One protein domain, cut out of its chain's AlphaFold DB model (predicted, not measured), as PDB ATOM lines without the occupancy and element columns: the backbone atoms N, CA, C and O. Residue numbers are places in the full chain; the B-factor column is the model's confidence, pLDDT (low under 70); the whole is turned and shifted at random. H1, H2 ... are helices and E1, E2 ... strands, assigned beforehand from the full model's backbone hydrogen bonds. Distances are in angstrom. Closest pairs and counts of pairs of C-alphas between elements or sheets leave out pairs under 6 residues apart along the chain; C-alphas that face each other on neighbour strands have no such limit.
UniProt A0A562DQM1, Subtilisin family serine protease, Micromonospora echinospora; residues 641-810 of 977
ATOM      1  N   ARG A 641     242.649 283.618-168.395       88.19
ATOM      2  CA  ARG A 641     242.232 284.666-169.332       88.19
ATOM      3  C   ARG A 641     240.909 284.313-169.970       88.19
ATOM      4  O   ARG A 641     240.716 283.165-170.370       88.19
ATOM      5  N   LYS A 642     240.017 285.292-170.098       91.88
ATOM      6  CA  LYS A 642     238.781 285.140-170.866       91.88
ATOM      7  C   LYS A 642     239.129 285.132-172.354       91.88
ATOM      8  O   LYS A 642     239.620 286.131-172.879       91.88
ATOM      9  N   ILE A 643     238.833 284.029-173.034       94.25
ATOM     10  CA  ILE A 643     238.981 283.910-174.485       94.25
ATOM     11  C   ILE A 643     237.600 283.784-175.105       94.25
ATOM     12  O   ILE A 643     236.903 282.790-174.891       94.25
ATOM     13  N   THR A 644     237.221 284.784-175.895       93.06
ATOM     14  CA  THR A 644     236.115 284.656-176.844       93.06
ATOM     15  C   THR A 644     236.688 284.098-178.142       93.06
ATOM     16  O   THR A 644     237.578 284.701-178.733       93.06
ATOM     17  N   THR A 645     236.209 282.947-178.598       91.88
ATOM     18  CA  THR A 645     236.484 282.466-179.959       91.88
ATOM     19  C   THR A 645     235.260 282.740-180.816       91.88
ATOM     20  O   THR A 645     234.132 282.565-180.353       91.88
ATOM     21  N   ARG A 646     235.471 283.198-182.050       91.12
ATOM     22  CA  ARG A 646     234.412 283.664-182.944       91.12
ATOM     23  C   ARG A 646     234.707 283.253-184.383       91.12
ATOM     24  O   ARG A 646     235.830 283.382-184.858       91.12
ATOM     25  N   ILE A 647     233.704 282.727-185.072       90.06
ATOM     26  CA  ILE A 647     233.788 282.298-186.469       90.06
ATOM     27  C   ILE A 647     232.740 283.101-187.235       90.06
ATOM     28  O   ILE A 647     231.540 282.943-186.997       90.06
ATOM     29  N   VAL A 648     233.199 283.987-188.116       90.19
ATOM     30  CA  VAL A 648     232.356 284.898-188.896       90.19
ATOM     31  C   VAL A 648     232.064 284.283-190.259       90.19
ATOM     32  O   VAL A 648     232.947 283.824-190.981       90.19
ATOM     33  N   GLY A 649     230.779 284.232-190.583       86.31
ATOM     34  CA  GLY A 649     230.241 283.630-191.787       86.31
ATOM     35  C   GLY A 649     230.289 284.564-192.976       86.31
ATOM     36  O   GLY A 649     230.147 285.781-192.861       86.31
ATOM     37  N   ARG A 650     230.431 283.966-194.156       84.38
ATOM     38  CA  ARG A 650     230.559 284.723-195.394       84.38
ATOM     39  C   ARG A 650     229.285 285.528-195.698       84.38
ATOM     40  O   ARG A 650     228.185 285.015-195.487       84.38
ATOM     41  N   PRO A 651     229.380 286.739-196.274       81.62
ATOM     42  CA  PRO A 651     228.195 287.524-196.639       81.62
ATOM     43  C   PRO A 651     227.270 286.851-197.668       81.62
ATOM     44  O   PRO A 651     226.104 287.225-197.775       81.62
ATOM     45  N   ASP A 652     227.786 285.888-198.439       77.19
ATOM     46  CA  ASP A 652     227.086 285.163-199.504       77.19
ATOM     47  C   ASP A 652     226.483 283.813-199.069       77.19
ATOM     48  O   ASP A 652     225.629 283.285-199.784       77.19
ATOM     49  N   ALA A 653     226.868 283.263-197.908       76.06
ATOM     50  CA  ALA A 653     226.424 281.942-197.454       76.06
ATOM     51  C   ALA A 653     226.292 281.837-195.917       76.06
ATOM     52  O   ALA A 653     227.236 282.169-195.192       76.06
ATOM     53  N   PRO A 654     225.162 281.327-195.385       74.88
ATOM     54  CA  PRO A 654     225.006 281.116-193.950       74.88
ATOM     55  C   PRO A 654     225.916 279.991-193.441       74.88
ATOM     56  O   PRO A 654     226.075 278.953-194.093       74.88
ATOM     57  N   ILE A 655     226.468 280.175-192.241       76.56
ATOM     58  CA  ILE A 655     227.140 279.109-191.494       76.56
ATOM     59  C   ILE A 655     226.127 278.011-191.130       76.56
ATOM     60  O   ILE A 655     225.014 278.286-190.683       76.56
ATOM     61  N   ALA A 656     226.536 276.752-191.291       70.38
ATOM     62  CA  ALA A 656     225.728 275.555-191.056       70.38
ATOM     63  C   ALA A 656     226.448 274.562-190.118       70.38
ATOM     64  O   ALA A 656     226.720 273.417-190.487       70.38
ATOM     65  N   MET A 657     226.780 275.013-188.905       63.66
ATOM     66  CA  MET A 657     227.465 274.212-187.878       63.66
ATOM     67  C   MET A 657     226.473 273.727-186.813       63.66
ATOM     68  O   MET A 657     225.499 274.409-186.499       63.66
ATOM     69  N   GLY A 658     226.743 272.555-186.234       56.84
ATOM     70  CA  GLY A 658     226.192 272.174-184.929       56.84
ATOM     71  C   GLY A 658     227.051 272.736-183.790       56.84
ATOM     72  O   GLY A 658     227.884 273.612-184.019       56.84
ATOM     73  N   ASN A 659     226.902 272.189-182.578       55.41
ATOM     74  CA  ASN A 659     227.807 272.488-181.463       55.41
ATOM     75  C   ASN A 659     229.254 272.181-181.878       55.41
ATOM     76  O   ASN A 659     229.611 271.021-182.093       55.41
ATOM     77  N   ALA A 660     230.065 273.226-181.995       66.88
ATOM     78  CA  ALA A 660     231.421 273.159-182.512       66.88
ATOM     79  C   ALA A 660     232.404 273.513-181.392       66.88
ATOM     80  O   ALA A 660     232.337 274.626-180.871       66.88
ATOM     81  N   PRO A 661     233.283 272.596-180.969       81.44
ATOM     82  CA  PRO A 661     234.306 272.915-179.991       81.44
ATOM     83  C   PRO A 661     235.584 273.449-180.654       81.44
ATOM     84  O   PRO A 661     235.930 273.070-181.778       81.44
ATOM     85  N   CYS A 662     236.315 274.270-179.903       86.06
ATOM     86  CA  CYS A 662     237.707 274.619-180.167       86.06
ATOM     87  C   CYS A 662     238.601 274.089-179.035       86.06
ATOM     88  O   CYS A 662     238.409 274.492-177.887       86.06
ATOM     89  N   ASP A 663     239.562 273.207-179.327       88.56
ATOM     90  CA  ASP A 663     240.586 272.774-178.358       88.56
ATOM     91  C   ASP A 663     241.754 273.764-178.353       88.56
ATOM     92  O   ASP A 663     242.422 273.957-179.372       88.56
ATOM     93  N   PHE A 664     242.008 274.371-177.197       91.62
ATOM     94  CA  PHE A 664     243.226 275.116-176.902       91.62
ATOM     95  C   PHE A 664     244.198 274.175-176.184       91.62
ATOM     96  O   PHE A 664     244.130 274.005-174.963       91.62
ATOM     97  N   ARG A 665     245.118 273.572-176.944       87.75
ATOM     98  CA  ARG A 665     246.149 272.662-176.435       87.75
ATOM     99  C   ARG A 665     247.418 273.424-176.078       87.75
ATOM    100  O   ARG A 665     248.085 273.965-176.957       87.75
ATOM    101  N   ASN A 666     247.778 273.449-174.802       88.00
ATOM    102  CA  ASN A 666     248.996 274.091-174.323       88.00
ATOM    103  C   ASN A 666     250.234 273.341-174.842       88.00
ATOM    104  O   ASN A 666     250.451 272.166-174.546       88.00
ATOM    105  N   LEU A 667     251.073 274.040-175.604       85.62
ATOM    106  CA  LEU A 667     252.275 273.506-176.244       85.62
ATOM    107  C   LEU A 667     253.409 273.192-175.257       85.62
ATOM    108  O   LEU A 667     254.435 272.661-175.680       85.62
ATOM    109  N   ARG A 668     253.278 273.532-173.969       80.50
ATOM    110  CA  ARG A 668     254.325 273.348-172.947       80.50
ATOM    111  C   ARG A 668     254.025 272.246-171.935       80.50
ATOM    112  O   ARG A 668     254.970 271.620-171.469       80.50
ATOM    113  N   ASP A 669     252.754 272.036-171.598       68.94
ATOM    114  CA  ASP A 669     252.315 271.117-170.532       68.94
ATOM    115  C   ASP A 669     251.144 270.193-170.933       68.94
ATOM    116  O   ASP A 669     250.551 269.538-170.077       68.94
ATOM    117  N   ASP A 670     250.819 270.125-172.231       66.75
ATOM    118  CA  ASP A 670     249.823 269.227-172.843       66.75
ATOM    119  C   ASP A 670     248.357 269.418-172.387       66.75
ATOM    120  O   ASP A 670     247.454 268.713-172.867       66.75
ATOM    121  N   SER A 671     248.094 270.391-171.505       69.56
ATOM    122  CA  SER A 671     246.752 270.720-171.017       69.56
ATOM    123  C   SER A 671     245.823 271.205-172.137       69.56
ATOM    124  O   SER A 671     246.252 271.787-173.129       69.56
ATOM    125  N   SER A 672     244.529 270.919-171.991       78.25
ATOM    126  CA  SER A 672     243.498 271.112-173.015       78.25
ATOM    127  C   SER A 672     242.342 271.905-172.437       78.25
ATOM    128  O   SER A 672     241.839 271.568-171.362       78.25
ATOM    129  N   TYR A 673     241.917 272.938-173.158       81.50
ATOM    130  CA  TYR A 673     240.793 273.782-172.773       81.50
ATOM    131  C   TYR A 673     239.817 273.872-173.940       81.50
ATOM    132  O   TYR A 673     240.105 274.483-174.967       81.50
ATOM    133  N   LEU A 674     238.661 273.230-173.779       82.94
ATOM    134  CA  LEU A 674     237.661 273.100-174.832       82.94
ATOM    135  C   LEU A 674     236.644 274.247-174.747       82.94
ATOM    136  O   LEU A 674     235.818 274.288-173.833       82.94
ATOM    137  N   VAL A 675     236.686 275.175-175.701       84.25
ATOM    138  CA  VAL A 675     235.692 276.251-175.825       84.25
ATOM    139  C   VAL A 675     234.511 275.728-176.636       84.25
ATOM    140  O   VAL A 675     234.652 275.441-177.822       84.25
ATOM    141  N   MET A 676     233.345 275.598-176.002       82.69
ATOM    142  CA  MET A 676     232.097 275.244-176.688       82.69
ATOM    143  C   MET A 676     231.499 276.479-177.366       82.69
ATOM    144  O   MET A 676     231.300 277.505-176.712       82.69
ATOM    145  N   MET A 677     231.189 276.371-178.657       82.38
ATOM    146  CA  MET A 677     230.653 277.469-179.466       82.38
ATOM    147  C   MET A 677     229.159 277.275-179.769       82.38
ATOM    148  O   MET A 677     228.698 276.147-179.968       82.38
ATOM    149  N   GLY A 678     228.414 278.379-179.862       79.75
ATOM    150  CA  GLY A 678     226.996 278.419-180.236       79.75
ATOM    151  C   GLY A 678     226.668 279.576-181.188       79.75
ATOM    152  O   GLY A 678     227.481 280.471-181.403       79.75
ATOM    153  N   ALA A 679     225.479 279.555-181.795       78.12
ATOM    154  CA  ALA A 679     225.080 280.568-182.776       78.12
ATOM    155  C   ALA A 679     224.983 281.979-182.164       78.12
ATOM    156  O   ALA A 679     224.299 282.172-181.155       78.12
ATOM    157  N   ALA A 680     225.627 282.965-182.796       74.69
ATOM    158  CA  ALA A 680     225.581 284.360-182.370       74.69
ATOM    159  C   ALA A 680     224.184 284.962-182.661       74.69
ATOM    160  O   ALA A 680     223.724 284.915-183.807       74.69
ATOM    161  N   PRO A 681     223.463 285.515-181.664       71.19
ATOM    162  CA  PRO A 681     222.085 285.965-181.863       71.19
ATOM    163  C   PRO A 681     221.940 287.103-182.886       71.19
ATOM    164  O   PRO A 681     222.261 288.255-182.607       71.19
ATOM    165  N   GLY A 682     221.368 286.787-184.052       70.81
ATOM    166  CA  GLY A 682     221.053 287.762-185.105       70.81
ATOM    167  C   GLY A 682     222.171 288.011-186.123       70.81
ATOM    168  O   GLY A 682     221.993 288.847-187.007       70.81
ATOM    169  N   GLU A 683     223.282 287.279-186.042       76.94
ATOM    170  CA  GLU A 683     224.446 287.431-186.920       76.94
ATOM    171  C   GLU A 683     224.703 286.147-187.726       76.94
ATOM    172  O   GLU A 683     224.349 285.051-187.295       76.94
ATOM    173  N   ASN A 684     225.371 286.250-188.882       86.44
ATOM    174  CA  ASN A 684     225.941 285.073-189.552       86.44
ATOM    175  C   ASN A 684     227.279 284.710-188.889       86.44
ATOM    176  O   ASN A 684     228.327 284.818-189.514       86.44
ATOM    177  N   ALA A 685     227.262 284.389-187.599       86.69
ATOM    178  CA  ALA A 685     228.462 284.103-186.821       86.69
ATOM    179  C   ALA A 685     228.181 283.060-185.735       86.69
ATOM    180  O   ALA A 685     227.034 282.818-185.347       86.69
ATOM    181  N   ILE A 686     229.245 282.435-185.243       85.88
ATOM    182  CA  ILE A 686     229.211 281.457-184.156       85.88
ATOM    183  C   ILE A 686     230.296 281.830-183.150       85.88
ATOM    184  O   ILE A 686     231.423 282.130-183.533       85.88
ATOM    185  N   GLU A 687     229.951 281.843-181.866       89.25
ATOM    186  CA  GLU A 687     230.789 282.386-180.797       89.25
ATOM    187  C   GLU A 687     230.763 281.482-179.559       89.25
ATOM    188  O   GLU A 687     229.754 280.850-179.238       89.25
ATOM    189  N   GLY A 688     231.886 281.419-178.852       87.94
ATOM    190  CA  GLY A 688     232.040 280.696-177.595       87.94
ATOM    191  C   GLY A 688     233.004 281.436-176.679       87.94
ATOM    192  O   GLY A 688     233.985 282.019-177.132       87.94
ATOM    193  N   THR A 689     232.731 281.434-175.376       90.38
ATOM    194  CA  THR A 689     233.630 282.003-174.362       90.38
ATOM    195  C   THR A 689     234.136 280.891-173.458       90.38
ATOM    196  O   THR A 689     233.338 280.148-172.890       90.38
ATOM    197  N   GLY A 690     235.451 280.817-173.278       86.69
ATOM    198  CA  GLY A 690     236.091 279.974-172.273       86.69
ATOM    199  C   GLY A 690     237.124 280.742-171.455       86.69
ATOM    200  O   GLY A 690     237.357 281.935-171.667       86.69
ATOM    201  N   TYR A 691     237.755 280.033-170.522       86.31
ATOM    202  CA  TYR A 691     238.864 280.544-169.725       86.31
ATOM    203  C   TYR A 691     240.062 279.609-169.866       86.31
ATOM    204  O   TYR A 691     239.927 278.409-169.622       86.31
ATOM    205  N   VAL A 692     241.224 280.151-170.235       87.12
ATOM    206  CA  VAL A 692     242.473 279.383-170.408       87.12
ATOM    207  C   VAL A 692     243.635 280.096-169.700       87.12
ATOM    208  O   VAL A 692     243.614 281.325-169.629       87.12
ATOM    209  N   PRO A 693     244.642 279.390-169.159       85.00
ATOM    210  CA  PRO A 693     245.804 280.031-168.542       85.00
ATOM    211  C   PRO A 693     246.641 280.872-169.522       85.00
ATOM    212  O   PRO A 693     246.637 280.623-170.729       85.00
ATOM    213  N   ASP A 694     247.464 281.790-169.014       87.50
ATOM    214  CA  ASP A 694     248.572 282.361-169.795       87.50
ATOM    215  C   ASP A 694     249.496 281.253-170.334       87.50
ATOM    216  O   ASP A 694     250.094 280.506-169.560       87.50
ATOM    217  N   GLY A 695     249.659 281.170-171.658       89.31
ATOM    218  CA  GLY A 695     250.390 280.071-172.301       89.31
ATOM    219  C   GLY A 695     250.654 280.249-173.800       89.31
ATOM    220  O   GLY A 695     250.341 281.284-174.397       89.31
ATOM    221  N   ASP A 696     251.275 279.236-174.398       92.12
ATOM    222  CA  ASP A 696     251.447 279.065-175.844       92.12
ATOM    223  C   ASP A 696     250.540 277.903-176.273       92.12
ATOM    224  O   ASP A 696     250.687 276.812-175.729       92.12
ATOM    225  N   TYR A 697     249.620 278.109-177.217       92.81
ATOM    226  CA  TYR A 697     248.579 277.128-177.547       92.81
ATOM    227  C   TYR A 697     248.543 276.765-179.027       92.81
ATOM    228  O   TYR A 697     248.499 277.651-179.876       92.81
ATOM    229  N   HIS A 698     248.454 275.475-179.338       92.56
ATOM    230  CA  HIS A 698     247.867 275.025-180.595       92.56
ATOM    231  C   HIS A 698     246.346 275.152-180.463       92.56
ATOM    232  O   HIS A 698     245.777 274.648-179.492       92.56
ATOM    233  N   VAL A 699     245.683 275.827-181.401       92.56
ATOM    234  CA  VAL A 699     244.226 276.036-181.356       92.56
ATOM    235  C   VAL A 699     243.574 275.329-182.528       92.56
ATOM    236  O   VAL A 699     243.951 275.577-183.670       92.56
ATOM    237  N   SER A 700     242.600 274.468-182.239       88.75
ATOM    238  CA  SER A 700     241.950 273.609-183.228       88.75
ATOM    239  C   SER A 700     240.432 273.718-183.132       88.75
ATOM    240  O   SER A 700     239.839 273.202-182.187       88.75
ATOM    241  N   CYS A 701     239.799 274.409-184.082       86.00
ATOM    242  CA  CYS A 701     238.342 274.564-184.150       86.00
ATOM    243  C   CYS A 701     237.748 273.651-185.234       86.00
ATOM    244  O   CYS A 701     238.118 273.736-186.408       86.00
ATOM    245  N   TRP A 702     236.793 272.794-184.861       74.38
ATOM    246  CA  TRP A 702     236.233 271.777-185.763       74.38
ATOM    247  C   TRP A 702     234.790 272.063-186.182       74.38
ATOM    248  O   TRP A 702     234.060 272.815-185.546       74.38
ATOM    249  N   GLY A 703     234.353 271.399-187.254       68.19
ATOM    250  CA  GLY A 703     232.947 271.388-187.662       68.19
ATOM    251  C   GLY A 703     232.456 272.654-188.366       68.19
ATOM    252  O   GLY A 703     231.247 272.844-188.440       68.19
ATOM    253  N   ALA A 704     233.356 273.506-188.870       76.50
ATOM    254  CA  ALA A 704     233.014 274.725-189.597       76.50
ATOM    255  C   ALA A 704     232.566 274.436-191.040       76.50
ATOM    256  O   ALA A 704     233.378 274.021-191.869       76.50
ATOM    257  N   TYR A 705     231.283 274.676-191.345       79.06
ATOM    258  CA  TYR A 705     230.671 274.393-192.650       79.06
ATOM    259  C   TYR A 705     229.800 275.549-193.163       79.06
ATOM    260  O   TYR A 705     229.115 276.207-192.379       79.06
ATOM    261  N   TRP A 706     229.745 275.730-194.485       79.44
ATOM    262  CA  TRP A 706     228.748 276.561-195.183       79.44
ATOM    263  C   TRP A 706     228.409 275.953-196.552       79.44
ATOM    264  O   TRP A 706     229.229 275.259-197.154       79.44
ATOM    265  N   GLY A 707     227.194 276.180-197.053       67.75
ATOM    266  CA  GLY A 707     226.725 275.607-198.321       67.75
ATOM    267  C   GLY A 707     226.543 276.652-199.417       67.75
ATOM    268  O   GLY A 707     225.978 277.711-199.165       67.75
ATOM    269  N   GLU A 708     226.953 276.330-200.647       54.50
ATOM    270  CA  GLU A 708     226.461 277.040-201.846       54.50
ATOM    271  C   GLU A 708     225.068 276.520-202.245       54.50
ATOM    272  O   GLU A 708     224.211 277.270-202.706       54.50
ATOM    273  N   THR A 709     224.836 275.219-202.037       52.00
ATOM    274  CA  THR A 709     223.551 274.508-202.152       52.00
ATOM    275  C   THR A 709     223.583 273.287-201.224       52.00
ATOM    276  O   THR A 709     224.655 272.912-200.750       52.00
ATOM    277  N   ASP A 710     222.455 272.596-201.023       47.88
ATOM    278  CA  ASP A 710     222.429 271.332-200.260       47.88
ATOM    279  C   ASP A 710     223.364 270.247-200.850       47.88
ATOM    280  O   ASP A 710     223.798 269.349-200.125       47.88
ATOM    281  N   ALA A 711     223.712 270.353-202.142       47.16
ATOM    282  CA  ALA A 711     224.589 269.434-202.872       47.16
ATOM    283  C   ALA A 711     226.089 269.799-202.835       47.16
ATOM    284  O   ALA A 711     226.908 268.980-203.250       47.16
ATOM    285  N   PHE A 712     226.467 270.989-202.347       55.25
ATOM    286  CA  PHE A 712     227.871 271.412-202.239       55.25
ATOM    287  C   PHE A 712     228.163 272.076-200.893       55.25
ATOM    288  O   PHE A 712     227.720 273.199-200.629       55.25
ATOM    289  N   ARG A 713     228.951 271.386-200.061       68.00
ATOM    290  CA  ARG A 713     229.362 271.845-198.728       68.00
ATOM    291  C   ARG A 713     230.824 272.262-198.735       68.00
ATOM    292  O   ARG A 713     231.706 271.490-199.097       68.00
ATOM    293  N   ASN A 714     231.090 273.478-198.296       78.19
ATOM    294  CA  ASN A 714     232.430 273.919-197.957       78.19
ATOM    295  C   ASN A 714     232.704 273.577-196.489       78.19
ATOM    296  O   ASN A 714     231.813 273.705-195.645       78.19
ATOM    297  N   GLN A 715     233.933 273.169-196.192       79.50
ATOM    298  CA  GLN A 715     234.428 272.922-194.841       79.50
ATOM    299  C   GLN A 715     235.703 273.728-194.604       79.50
ATOM    300  O   GLN A 715     236.615 273.662-195.428       79.50
ATOM    301  N   ALA A 716     235.795 274.413-193.464       83.31
ATOM    302  CA  ALA A 716     237.032 275.038-193.004       83.31
ATOM    303  C   ALA A 716     237.780 274.166-191.987       83.31
ATOM    304  O   ALA A 716     237.186 273.557-191.095       83.31
ATOM    305  N   TRP A 717     239.102 274.165-192.114       84.06
ATOM    306  CA  TRP A 717     240.066 273.615-191.170       84.06
ATOM    307  C   TRP A 717     240.736 274.783-190.446       84.06
ATOM    308  O   TRP A 717     241.630 275.449-190.980       84.06
ATOM    309  N   LEU A 718     240.216 275.083-189.259       88.06
ATOM    310  CA  LEU A 718     240.569 276.255-188.463       88.06
ATOM    311  C   LEU A 718     241.635 275.876-187.426       88.06
ATOM    312  O   LEU A 718     241.347 275.735-186.237       88.06
ATOM    313  N   GLU A 719     242.858 275.672-187.917       87.81
ATOM    314  CA  GLU A 719     244.048 275.418-187.097       87.81
ATOM    315  C   GLU A 719     244.867 276.700-186.911       87.81
ATOM    316  O   GLU A 719     245.082 277.464-187.856       87.81
ATOM    317  N   ASN A 720     245.426 276.878-185.718       91.50
ATOM    318  CA  ASN A 720     246.522 277.802-185.459       91.50
ATOM    319  C   ASN A 720     247.655 277.042-184.746       91.50
ATOM    320  O   ASN A 720     247.442 276.574-183.624       91.50
ATOM    321  N   PRO A 721     248.855 276.910-185.351       91.31
ATOM    322  CA  PRO A 721     249.917 276.061-184.813       91.31
ATOM    323  C   PRO A 721     250.498 276.578-183.492       91.31
ATOM    324  O   PRO A 721     251.007 275.780-182.712       91.31
ATOM    325  N   GLN A 722     250.460 277.896-183.257       93.25
ATOM    326  CA  GLN A 722     250.894 278.526-182.009       93.25
ATOM    327  C   GLN A 722     250.292 279.932-181.865       93.25
ATOM    328  O   GLN A 722     250.734 280.891-182.502       93.25
ATOM    329  N   TYR A 723     249.345 280.063-180.943       92.44
ATOM    330  CA  TYR A 723     248.755 281.312-180.480       92.44
ATOM    331  C   TYR A 723     249.214 281.603-179.042       92.44
ATOM    332  O   TYR A 723     249.093 280.757-178.154       92.44
ATOM    333  N   ARG A 724     249.774 282.793-178.794       92.50
ATOM    334  CA  ARG A 724     250.285 283.198-177.473       92.50
ATOM    335  C   ARG A 724     249.207 283.968-176.710       92.50
ATOM    336  O   ARG A 724     248.764 285.015-177.167       92.50
ATOM    337  N   ILE A 725     248.848 283.484-175.522       91.44
ATOM    338  CA  ILE A 725     247.846 284.102-174.642       91.44
ATOM    339  C   ILE A 725     248.536 284.688-173.404       91.44
ATOM    340  O   ILE A 725     249.208 283.969-172.662       91.44
ATOM    341  N   THR A 726     248.388 286.000-173.209       89.69
ATOM    342  CA  THR A 726     248.958 286.782-172.085       89.69
ATOM    343  C   THR A 726     247.942 287.724-171.423       89.69
ATOM    344  O   THR A 726     248.306 288.597-170.635       89.69
ATOM    345  N   GLY A 727     246.673 287.625-171.812       90.44
ATOM    346  CA  GLY A 727     245.601 288.561-171.488       90.44
ATOM    347  C   GLY A 727     244.280 288.081-172.083       90.44
ATOM    348  O   GLY A 727     244.273 287.147-172.886       90.44
ATOM    349  N   ASP A 728     243.177 288.710-171.685       93.00
ATOM    350  CA  ASP A 728     241.863 288.449-172.276       93.00
ATOM    351  C   ASP A 728     241.877 288.839-173.763       93.00
ATOM    352  O   ASP A 728     242.406 289.894-174.127       93.00
ATOM    353  N   ALA A 729     241.324 287.986-174.625       91.12
ATOM    354  CA  ALA A 729     241.453 288.126-176.074       91.12
ATOM    355  C   ALA A 729     240.218 287.617-176.829       91.12
ATOM    356  O   ALA A 729     239.449 286.793-176.333       91.12
ATOM    357  N   THR A 730     240.057 288.102-178.063       92.88
ATOM    358  CA  THR A 730     239.136 287.519-179.046       92.88
ATOM    359  C   THR A 730     239.946 286.880-180.168       92.88
ATOM    360  O   THR A 730     240.775 287.551-180.783       92.88
ATOM    361  N   LEU A 731     239.718 285.592-180.422       92.06
ATOM    362  CA  LEU A 731     240.231 284.876-181.587       92.06
ATOM    363  C   LEU A 731     239.106 284.798-182.620       92.06
ATOM    364  O   LEU A 731     238.170 284.019-182.452       92.06
ATOM    365  N   GLU A 732     239.189 285.629-183.656       92.06
ATOM    366  CA  GLU A 732     238.224 285.649-184.757       92.06
ATOM    367  C   GLU A 732     238.799 284.949-185.999       92.06
ATOM    368  O   GLU A 732     239.988 285.080-186.292       92.06
ATOM    369  N   TYR A 733     237.948 284.207-186.709       91.00
ATOM    370  CA  TYR A 733     238.211 283.636-188.032       91.00
ATOM    371  C   TYR A 733     237.106 284.087-188.996       91.00
ATOM    372  O   TYR A 733     235.946 283.712-188.798       91.00
ATOM    373  N   ASP A 734     237.436 284.837-190.047       91.06
ATOM    374  CA  ASP A 734     236.483 285.204-191.104       91.06
ATOM    375  C   ASP A 734     236.576 284.217-192.283       91.06
ATOM    376  O   ASP A 734     237.566 284.155-193.021       91.06
ATOM    377  N   LEU A 735     235.505 283.442-192.488       89.12
ATOM    378  CA  LEU A 735     235.391 282.447-193.564       89.12
ATOM    379  C   LEU A 735     235.350 283.083-194.977       89.12
ATOM    380  O   LEU A 735     235.359 282.366-195.988       89.12
ATOM    381  N   ALA A 736     235.269 284.413-195.081       87.31
ATOM    382  CA  ALA A 736     235.355 285.167-196.329       87.31
ATOM    383  C   ALA A 736     236.793 285.546-196.719       87.31
ATOM    384  O   ALA A 736     237.080 285.574-197.918       87.31
ATOM    385  N   THR A 737     237.679 285.824-195.751       90.06
ATOM    386  CA  THR A 737     239.018 286.408-196.001       90.06
ATOM    387  C   THR A 737     240.196 285.547-195.567       90.06
ATOM    388  O   THR A 737     241.270 285.655-196.162       90.06
ATOM    389  N   ASP A 738     240.033 284.712-194.542       89.62
ATOM    390  CA  ASP A 738     241.177 284.100-193.851       89.62
ATOM    391  C   ASP A 738     241.555 282.725-194.406       89.62
ATOM    392  O   ASP A 738     242.567 282.150-194.005       89.62
ATOM    393  N   LEU A 739     240.754 282.209-195.340       90.06
ATOM    394  CA  LEU A 739     240.839 280.852-195.858       90.06
ATOM    395  C   LEU A 739     241.307 280.789-197.310       90.06
ATOM    396  O   LEU A 739     240.951 281.622-198.142       90.06
ATOM    397  N   VAL A 740     242.029 279.717-197.628       89.25
ATOM    398  CA  VAL A 740     242.389 279.322-198.995       89.25
ATOM    399  C   VAL A 740     241.764 277.961-199.295       89.25
ATOM    400  O   VAL A 740     241.825 277.059-198.457       89.25
ATOM    401  N   GLU A 741     241.153 277.804-200.474       86.88
ATOM    402  CA  GLU A 741     240.655 276.502-200.927       86.88
ATOM    403  C   GLU A 741     241.836 275.595-201.303       86.88
ATOM    404  O   GLU A 741     242.734 275.987-202.048       86.88
ATOM    405  N   LEU A 742     241.822 274.358-200.810       81.19
ATOM    406  CA  LEU A 742     242.678 273.294-201.314       81.19
ATOM    407  C   LEU A 742     242.070 272.754-202.613       81.19
ATOM    408  O   LEU A 742     241.191 271.881-202.602       81.19
ATOM    409  N   GLU A 743     242.542 273.323-203.721       69.62
ATOM    410  CA  GLU A 743     242.100 273.002-205.077       69.62
ATOM    411  C   GLU A 743     242.234 271.503-205.419       69.62
ATOM    412  O   GLU A 743     242.900 270.701-204.752       69.62
ATOM    413  N   LYS A 744     241.560 271.097-206.496       67.44
ATOM    414  CA  LYS A 744     241.702 269.753-207.055       67.44
ATOM    415  C   LYS A 744     243.051 269.631-207.772       67.44
ATOM    416  O   LYS A 744     243.381 270.479-208.594       67.44
ATOM    417  N   VAL A 745     243.777 268.535-207.554       70.94
ATOM    418  CA  VAL A 745     244.930 268.191-208.401       70.94
ATOM    419  C   VAL A 745     244.445 267.864-209.821       70.94
ATOM    420  O   VAL A 745     243.616 266.970-210.023       70.94
ATOM    421  N   ASP A 746     244.957 268.590-210.814       74.19
ATOM    422  CA  ASP A 746     244.652 268.348-212.224       74.19
ATOM    423  C   ASP A 746     245.408 267.133-212.782       74.19
ATOM    424  O   ASP A 746     246.556 266.858-212.426       74.19
ATOM    425  N   THR A 747     244.769 266.406-213.701       75.88
ATOM    426  CA  THR A 747     245.333 265.202-214.333       75.88
ATOM    427  C   THR A 747     245.192 265.239-215.857       75.88
ATOM    428  O   THR A 747     244.161 265.693-216.354       75.88
ATOM    429  N   PRO A 748     246.150 264.682-216.631       80.50
ATOM    430  CA  PRO A 748     246.060 264.626-218.098       80.50
ATOM    431  C   PRO A 748     244.863 263.831-218.647       80.50
ATOM    432  O   PRO A 748     244.484 263.999-219.805       80.50
ATOM    433  N   LEU A 749     244.281 262.947-217.831       79.88
ATOM    434  CA  LEU A 749     243.053 262.212-218.129       79.88
ATOM    435  C   LEU A 749     241.875 262.797-217.330       79.88
ATOM    436  O   LEU A 749     242.095 263.293-216.222       79.88
ATOM    437  N   PRO A 750     240.626 262.707-217.833       76.88
ATOM    438  CA  PRO A 750     239.441 263.064-217.059       76.88
ATOM    439  C   PRO A 750     239.387 262.282-215.744       76.88
ATOM    440  O   PRO A 750     239.477 261.055-215.757       76.88
ATOM    441  N   SER A 751     239.221 262.995-214.632       78.69
ATOM    442  CA  SER A 751     239.189 262.417-213.289       78.69
ATOM    443  C   SER A 751     238.212 263.135-212.364       78.69
ATOM    444  O   SER A 751     237.919 264.323-212.547       78.69
ATOM    445  N   GLU A 752     237.773 262.436-211.326       74.81
ATOM    446  CA  GLU A 752     236.994 262.971-210.209       74.81
ATOM    447  C   GLU A 752     237.584 262.530-208.863       74.81
ATOM    448  O   GLU A 752     238.385 261.595-208.800       74.81
ATOM    449  N   VAL A 753     237.248 263.261-207.798       74.62
ATOM    450  CA  VAL A 753     237.783 263.025-206.452       74.62
ATOM    451  C   VAL A 753     236.891 262.017-205.739       74.62
ATOM    452  O   VAL A 753     235.780 262.359-205.341       74.62
ATOM    453  N   VAL A 754     237.382 260.789-205.571       72.56
ATOM    454  CA  VAL A 754     236.640 259.692-204.915       72.56
ATOM    455  C   VAL A 754     236.967 259.565-203.426       72.56
ATOM    456  O   VAL A 754     236.239 258.922-202.674       72.56
ATOM    457  N   HIS A 755     238.050 260.206-202.982       73.44
ATOM    458  CA  HIS A 755     238.394 260.363-201.574       73.44
ATOM    459  C   HIS A 755     239.153 261.673-201.354       73.44
ATOM    460  O   HIS A 755     240.044 262.017-202.133       73.44
ATOM    461  N   ARG A 756     238.826 262.369-200.265       74.25
ATOM    462  CA  ARG A 756     239.647 263.412-199.637       74.25
ATOM    463  C   ARG A 756     239.931 263.023-198.191       74.25
ATOM    464  O   ARG A 756     238.982 262.742-197.449       74.25
ATOM    465  N   ALA A 757     241.185 263.113-197.776       72.62
ATOM    466  CA  ALA A 757     241.575 263.140-196.372       72.62
ATOM    467  C   ALA A 757     242.457 264.358-196.102       72.62
ATOM    468  O   ALA A 757     243.146 264.862-196.990       72.62
ATOM    469  N   MET A 758     242.414 264.848-194.873       77.50
ATOM    470  CA  MET A 758     243.242 265.954-194.417       77.50
ATOM    471  C   MET A 758     243.595 265.730-192.958       77.50
ATOM    472  O   MET A 758     242.774 265.230-192.185       77.50
ATOM    473  N   GLY A 759     244.794 266.138-192.566       77.12
ATOM    474  CA  GLY A 759     245.157 266.142-191.165       77.12
ATOM    475  C   GLY A 759     246.260 267.124-190.833       77.12
ATOM    476  O   GLY A 759     247.073 267.495-191.679       77.12
ATOM    477  N   SER A 760     246.292 267.520-189.570       81.06
ATOM    478  CA  SER A 760     247.427 268.196-188.958       81.06
ATOM    479  C   SER A 760     248.151 267.224-188.033       81.06
ATOM    480  O   SER A 760     247.562 266.295-187.474       81.06
ATOM    481  N   THR A 761     249.448 267.439-187.868       83.75
ATOM    482  CA  THR A 761     250.240 266.829-186.804       83.75
ATOM    483  C   THR A 761     250.973 267.935-186.070       83.75
ATOM    484  O   THR A 761     251.535 268.835-186.692       83.75
ATOM    485  N   TYR A 762     250.972 267.897-184.742       82.31
ATOM    486  CA  TYR A 762     251.715 268.860-183.939       82.31
ATOM    487  C   TYR A 762     252.376 268.185-182.747       82.31
ATOM    488  O   TYR A 762     251.903 267.159-182.257       82.31
ATOM    489  N   SER A 763     253.485 268.746-182.281       81.00
ATOM    490  CA  SER A 763     254.161 268.288-181.069       81.00
ATOM    491  C   SER A 763     254.357 269.409-180.063       81.00
ATOM    492  O   SER A 763     254.407 270.589-180.407       81.00
ATOM    493  N   THR A 764     254.453 269.017-178.801       79.56
ATOM    494  CA  THR A 764     254.589 269.904-177.645       79.56
ATOM    495  C   THR A 764     255.998 269.801-177.052       79.56
ATOM    496  O   THR A 764     256.812 268.967-177.458       79.56
ATOM    497  N   ALA A 765     256.322 270.657-176.082       73.88
ATOM    498  CA  ALA A 765     257.628 270.686-175.419       73.88
ATOM    499  C   ALA A 765     257.952 269.403-174.628       73.88
ATOM    500  O   ALA A 765     259.124 269.140-174.369       73.88
ATOM    501  N   SER A 766     256.944 268.596-174.272       60.94
ATOM    502  CA  SER A 766     257.118 267.275-173.653       60.94
ATOM    503  C   SER A 766     257.554 266.189-174.647       60.94
ATOM    504  O   SER A 766     257.943 265.094-174.240       60.94
ATOM    505  N   GLY A 767     257.489 266.467-175.954       65.38
ATOM    506  CA  GLY A 767     257.739 265.495-177.017       65.38
ATOM    507  C   GLY A 767     256.529 264.624-177.375       65.38
ATOM    508  O   GLY A 767     256.646 263.778-178.270       65.38
ATOM    509  N   LEU A 768     255.363 264.828-176.744       57.28
ATOM    510  CA  LEU A 768     254.115 264.245-177.235       57.28
ATOM    511  C   LEU A 768     253.804 264.768-178.643       57.28
ATOM    512  O   LEU A 768     254.174 265.877-179.025       57.28
ATOM    513  N   THR A 769     253.164 263.923-179.449       73.12
ATOM    514  CA  THR A 769     252.745 264.249-180.815       73.12
ATOM    515  C   THR A 769     251.270 263.908-180.959       73.12
ATOM    516  O   THR A 769     250.862 262.785-180.668       73.12
ATOM    517  N   TYR A 770     250.496 264.882-181.409       69.19
ATOM    518  CA  TYR A 770     249.063 264.805-181.644       69.19
ATOM    519  C   TYR A 770     248.800 264.831-183.150       69.19
ATOM    520  O   TYR A 770     249.552 265.450-183.904       69.19
ATOM    521  N   SER A 771     247.722 264.173-183.574       73.38
ATOM    522  CA  SER A 771     247.325 264.086-184.980       73.38
ATOM    523  C   SER A 771     245.816 264.271-185.103       73.38
ATOM    524  O   SER A 771     245.057 263.368-184.748       73.38
ATOM    525  N   ASN A 772     245.377 265.414-185.630       67.81
ATOM    526  CA  ASN A 772     243.984 265.605-186.025       67.81
ATOM    527  C   ASN A 772     243.842 265.075-187.452       67.81
ATOM    528  O   ASN A 772     244.557 265.535-188.339       67.81
ATOM    529  N   VAL A 773     242.939 264.127-187.701       66.50
ATOM    530  CA  VAL A 773     242.710 263.590-189.052       66.50
ATOM    531  C   VAL A 773     241.221 263.509-189.338       66.50
ATOM    532  O   VAL A 773     240.443 263.038-188.510       66.50
ATOM    533  N   TRP A 774     240.835 263.945-190.532       64.75
ATOM    534  CA  TRP A 774     239.463 263.935-191.006       64.75
ATOM    535  C   TRP A 774     239.375 263.349-192.422       64.75
ATOM    536  O   TRP A 774     240.212 263.624-193.284       64.75
ATOM    537  N   TYR A 775     238.349 262.529-192.653       62.59
ATOM    538  CA  TYR A 775     238.171 261.729-193.865       62.59
ATOM    539  C   TYR A 775     236.786 261.972-194.478       62.59
ATOM    540  O   TYR A 775     235.776 261.868-193.780       62.59
ATOM    541  N   THR A 776     236.713 262.173-195.796       58.66
ATOM    542  CA  THR A 776     235.463 261.947-196.543       58.66
ATOM    543  C   THR A 776     235.297 260.463-196.863       58.66
ATOM    544  O   THR A 776     236.184 259.838-197.445       58.66
ATOM    545  N   GLY A 777     234.125 259.904-196.557       50.53
ATOM    546  CA  GLY A 777     233.651 258.706-197.256       50.53
ATOM    547  C   GLY A 777     233.320 259.032-198.725       50.53
ATOM    548  O   GLY A 777     233.082 260.206-199.030       50.53
ATOM    549  N   PRO A 778     233.259 258.041-199.636       48.88
ATOM    550  CA  PRO A 778     233.161 258.290-201.079       48.88
ATOM    551  C   PRO A 778     232.036 259.252-201.492       48.88
ATOM    552  O   PRO A 778     232.295 260.233-202.181       48.88
ATOM    553  N   GLY A 779     230.813 259.076-200.974       51.19
ATOM    554  CA  GLY A 779     229.669 259.955-201.279       51.19
ATOM    555  C   GLY A 779     229.848 261.432-200.879       51.19
ATOM    556  O   GLY A 779     229.162 262.304-201.408       51.19
ATOM    557  N   HIS A 780     230.789 261.740-199.979       53.62
ATOM    558  CA  HIS A 780     231.113 263.108-199.566       53.62
ATOM    559  C   HIS A 780     232.265 263.714-200.389       53.62
ATOM    560  O   HIS A 780     232.307 264.928-200.573       53.62
ATOM    561  N   ALA A 781     233.178 262.902-200.935       55.59
ATOM    562  CA  ALA A 781     234.340 263.389-201.688       55.59
ATOM    563  C   ALA A 781     233.952 264.186-202.954       55.59
ATOM    564  O   ALA A 781     234.633 265.151-203.314       55.59
ATOM    565  N   TYR A 782     232.819 263.824-203.567       55.38
ATOM    566  CA  TYR A 782     232.241 264.474-204.749       55.38
ATOM    567  C   TYR A 782     231.595 265.846-204.479       55.38
ATOM    568  O   TYR A 782     231.478 266.658-205.395       55.38
ATOM    569  N   SER A 783     231.142 266.096-203.246       58.31
ATOM    570  CA  SER A 783     230.295 267.245-202.880       58.31
ATOM    571  C   SER A 783     230.967 268.238-201.923       58.31
ATOM    572  O   SER A 783     230.415 269.309-201.667       58.31
ATOM    573  N   TRP A 784     232.152 267.915-201.392       67.62
ATOM    574  CA  TRP A 784     232.825 268.730-200.379       67.62
ATOM    575  C   TRP A 784     234.036 269.490-200.938       67.62
ATOM    576  O   TRP A 784     234.926 268.900-201.555       67.62
ATOM    577  N   ARG A 785     234.092 270.802-200.679       77.38
ATOM    578  CA  ARG A 785     235.292 271.637-200.874       77.38
ATOM    579  C   ARG A 785     235.986 271.876-199.542       77.38
ATOM    580  O   ARG A 785     235.338 272.019-198.504       77.38
ATOM    581  N   THR A 786     237.310 271.922-199.582       80.44
ATOM    582  CA  THR A 786     238.168 271.888-198.396       80.44
ATOM    583  C   THR A 786     238.942 273.192-198.308       80.44
ATOM    584  O   THR A 786     239.664 273.526-199.240       80.44
ATOM    585  N   TRP A 787     238.803 273.917-197.205       86.94
ATOM    586  CA  TRP A 787     239.416 275.225-196.993       86.94
ATOM    587  C   TRP A 787     240.307 275.193-195.752       86.94
ATOM    588  O   TRP A 787     239.948 274.572-194.753       86.94
ATOM    589  N   VAL A 788     241.450 275.874-195.791       88.19
ATOM    590  CA  VAL A 788     242.418 275.916-194.680       88.19
ATOM    591  C   VAL A 788     242.790 277.348-194.317       88.19
ATOM    592  O   VAL A 788     242.879 278.208-195.195       88.19
ATOM    593  N   VAL A 789     243.066 277.590-193.034       89.62
ATOM    594  CA  VAL A 789     243.771 278.801-192.583       89.62
ATOM    595  C   VAL A 789     245.248 278.688-193.005       89.62
ATOM    596  O   VAL A 789     245.908 277.715-192.631       89.62
ATOM    597  N   PRO A 790     245.814 279.637-193.777       87.00
ATOM    598  CA  PRO A 790     247.214 279.572-194.180       87.00
ATOM    599  C   PRO A 790     248.171 279.723-192.992       87.00
ATOM    600  O   PRO A 790     248.129 280.713-192.261       87.00
ATOM    601  N   THR A 791     249.097 278.776-192.850       81.38
ATOM    602  CA  THR A 791     250.106 278.742-191.778       81.38
ATOM    603  C   THR A 791     251.167 279.845-191.963       81.38
ATOM    604  O   THR A 791     252.244 279.603-192.506       81.38
ATOM    605  N   ARG A 792     250.865 281.087-191.553       76.38
ATOM    606  CA  ARG A 792     251.744 282.265-191.763       76.38
ATOM    607  C   ARG A 792     252.983 282.301-190.858       76.38
ATOM    608  O   ARG A 792     253.930 283.022-191.161       76.38
ATOM    609  N   THR A 793     252.989 281.549-189.761       78.62
ATOM    610  CA  THR A 793     254.077 281.494-188.775       78.62
ATOM    611  C   THR A 793     254.532 280.056-188.548       78.62
ATOM    612  O   THR A 793     253.722 279.145-188.390       78.62
ATOM    613  N   LYS A 794     255.852 279.842-188.491       85.69
ATOM    614  CA  LYS A 794     256.424 278.587-187.990       85.69
ATOM    615  C   LYS A 794     256.334 278.593-186.453       85.69
ATOM    616  O   LYS A 794     256.753 279.596-185.868       85.69
ATOM    617  N   PRO A 795     255.849 277.525-185.793       89.19
ATOM    618  CA  PRO A 795     255.871 277.452-184.335       89.19
ATOM    619  C   PRO A 795     257.312 277.460-183.803       89.19
ATOM    620  O   PRO A 795     258.234 276.924-184.427       89.19
ATOM    621  N   SER A 796     257.502 278.083-182.642       92.31
ATOM    622  CA  SER A 796     258.757 278.107-181.881       92.31
ATOM    623  C   SER A 796     258.841 276.993-180.830       92.31
ATOM    624  O   SER A 796     259.900 276.797-180.235       92.31
ATOM    625  N   ILE A 797     257.746 276.258-180.613       87.25
ATOM    626  CA  ILE A 797     257.654 275.120-179.695       87.25
ATOM    627  C   ILE A 797     257.230 273.884-180.491       87.25
ATOM    628  O   ILE A 797     256.269 273.945-181.253       87.25
ATOM    629  N   GLY A 798     257.957 272.779-180.309       84.88
ATOM    630  CA  GLY A 798     257.706 271.528-181.023       84.88
ATOM    631  C   GLY A 798     257.796 271.683-182.544       84.88
ATOM    632  O   GLY A 798     258.693 272.346-183.071       84.88
ATOM    633  N   GLY A 799     256.869 271.049-183.254       85.56
ATOM    634  CA  GLY A 799     256.699 271.176-184.695       85.56
ATOM    635  C   GLY A 799     255.226 271.114-185.087       85.56
ATOM    636  O   GLY A 799     254.395 270.643-184.316       85.56
ATOM    637  N   TYR A 800     254.922 271.574-186.298       89.94
ATOM    638  CA  TYR A 800     253.604 271.468-186.920       89.94
ATOM    639  C   TYR A 800     253.766 271.013-188.370       89.94
ATOM    640  O   TYR A 800     254.626 271.526-189.092       89.94
ATOM    641  N   GLY A 801     252.932 270.071-188.787       85.88
ATOM    642  CA  GLY A 801     252.753 269.639-190.163       85.88
ATOM    643  C   GLY A 801     251.270 269.629-190.515       85.88
ATOM    644  O   GLY A 801     250.412 269.422-189.663       85.88
ATOM    645  N   THR A 802     250.963 269.832-191.790       84.38
ATOM    646  CA  THR A 802     249.625 269.604-192.341       84.38
ATOM    647  C   THR A 802     249.762 268.843-193.650       84.38
ATOM    648  O   THR A 802     250.738 269.031-194.382       84.38
ATOM    649  N   TRP A 803     248.829 267.936-193.910       82.62
ATOM    650  CA  TRP A 803     248.820 267.074-195.081       82.62
ATOM    651  C   TRP A 803     247.409 266.957-195.650       82.62
ATOM    652  O   TRP A 803     246.409 267.030-194.934       82.62
ATOM    653  N   PHE A 804     247.348 266.766-196.963       82.31
ATOM    654  CA  PHE A 804     246.117 266.654-197.729       82.31
ATOM    655  C   PHE A 804     246.287 265.545-198.762       82.31
ATOM    656  O   PHE A 804     247.254 265.543-199.523       82.31
ATOM    657  N   GLU A 805     245.355 264.600-198.772       79.69
ATOM    658  CA  GLU A 805     245.315 263.483-199.708       79.69
ATOM    659  C   GLU A 805     244.050 263.587-200.564       79.69
ATOM    660  O   GLU A 805     242.941 263.729-200.046       79.69
ATOM    661  N   GLN A 806     244.216 263.484-201.883       79.19
ATOM    662  CA  GLN A 806     243.126 263.273-202.832       79.19
ATOM    663  C   GLN A 806     243.378 261.963-203.575       79.19
ATOM    664  O   GLN A 806     244.418 261.813-204.218       79.19
ATOM    665  N   ILE A 807     242.412 261.043-203.555       79.31
ATOM    666  CA  ILE A 807     242.397 259.919-204.498       79.31
ATOM    667  C   ILE A 807     241.540 260.330-205.688       79.31
ATOM    668  O   ILE A 807     240.356 260.654-205.548       79.31
ATOM    669  N   LEU A 808     242.161 260.313-206.865       79.94
ATOM    670  CA  LEU A 808     241.524 260.602-208.141       79.94
ATOM    671  C   LEU A 808     241.257 259.297-208.892       79.94
ATOM    672  O   LEU A 808     242.174 258.499-209.091       79.94
ATOM    673  N   ALA A 809     240.022 259.104-209.347       77.19
ATOM    674  CA  ALA A 809     239.643 258.000-210.229       77.19
ATOM    675  C   ALA A 809     239.155 258.526-211.585       77.19
ATOM    676  O   ALA A 809     238.863 259.716-211.738       77.19
ATOM    677  N   ALA A 810     239.054 257.638-212.575       79.31
ATOM    678  CA  ALA A 810     238.277 257.921-213.780       79.31
ATOM    679  C   ALA A 810     236.780 258.008-213.409       79.31
ATOM    680  O   ALA A 810     236.357 257.212-212.572       79.31
TER     681      ALA A 810
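Overview. This is residues 641 to 810 of the 977 residues of the protein "Subtilisin family serine protease" of Micromonospora echinospora (UniProt A0A562DQM1). One large sheet of eight strands is curled like part of a barrel and folded back on itself, with E7, E1 and E4 as one leaf facing E2, E5, E6 and E10 as the other, and E3 as the hinge. A small sheet, E9, E8 and E11, is partly face to face with it, and the two sheets make a sandwich. The printed part has 170 residues, with eleven named strands and one short helix in the order E1 to E9, H1, E10, E11; the class is mostly strand. The large sheet runs E7, E1, E4, E3, E2, E5, E6, E10 and is mixed; the small one runs E9, E8, E11, all antiparallel. The whole is compact, with a radius of gyration of the C-alphas of 16.8 A and spans of 52 by 43 by 24 A.

Arrangement. Start at E1, residues 641 to 648, whose antiparallel neighbour is E4, residues 685 to 693; look for N 645 and O 688, 2.8 A apart. Between them in the chain come E2, residues 660 to 666, and E3, residues 672 to 679. E2, E3 and E4 form a meander, each strand the antiparallel neighbour of the one before; N 675 and O 662 are 2.9 A apart, and so are N 678 and O 687. E3 is staggered, pairing with E2 over residues 672 to 677 and with E4 over residues 678 to 679. E5, residues 695 to 709, is antiparallel to E2, with N 665 and O 698 at 2.8 A. E1 to E4 and E2 to E5 are Greek keys, four strands in a row in which three are a meander and the first is the antiparallel neighbour of the fourth. E6, residues 712 to 725, forms a hairpin with E5, with N 720 and O 699 at 2.8 A, and bends by 65 degrees at residue 722. E7, residues 729 to 734, is an edge strand parallel to E1, with N 646 and O 731 at 2.8 A. Next comes E8, residues 752 to 763, with its hairpin partner E9, residues 769 to 775; N 760 and O 772 are 2.9 A apart. H1, residues 778 to 781, is on that small sheet but at its level, with a height of 0.7 A; the closest C-alphas of E8 and H1 are those of His 755 and Ala 781, 5.1 A. H1 is too short for any O i to N i+4 pair. E10, residues 784 to 788, is the other edge strand of the large sheet, parallel to E6, with N 717 and O 787 at 2.8 A. E11, residues 800 to 809, is antiparallel to E8, with N 761 and O 801 at 2.8 A. Between the sheets, the closest C-alphas of E6 and E11 are those of Pro 721 and Tyr 800, 6.3 A.

Along the chain. Find C-alpha 641 at (242.232, 284.666, -169.332), where E1 begins. E5 is the longest strand by residues, and its C-alphas 695 and 709 are 40.5 A apart. E6 measures 36.4 A and E8 34.2 A. E11 measures 30.3 A and ends at C-alpha 809, (239.643, 258.000, -210.229).

Size, cuts and confidence. The C-alphas of Arg 641 and Leu 749 are the two farthest apart, 53.7 A. The printed part has no cut. The links E1 to E2, E7 to E8 and E10 to E11 are long. Mean pLDDT of the printed part is 79.2, and 34 residues are under 70, among them residues 707 to 713 and 772 to 784.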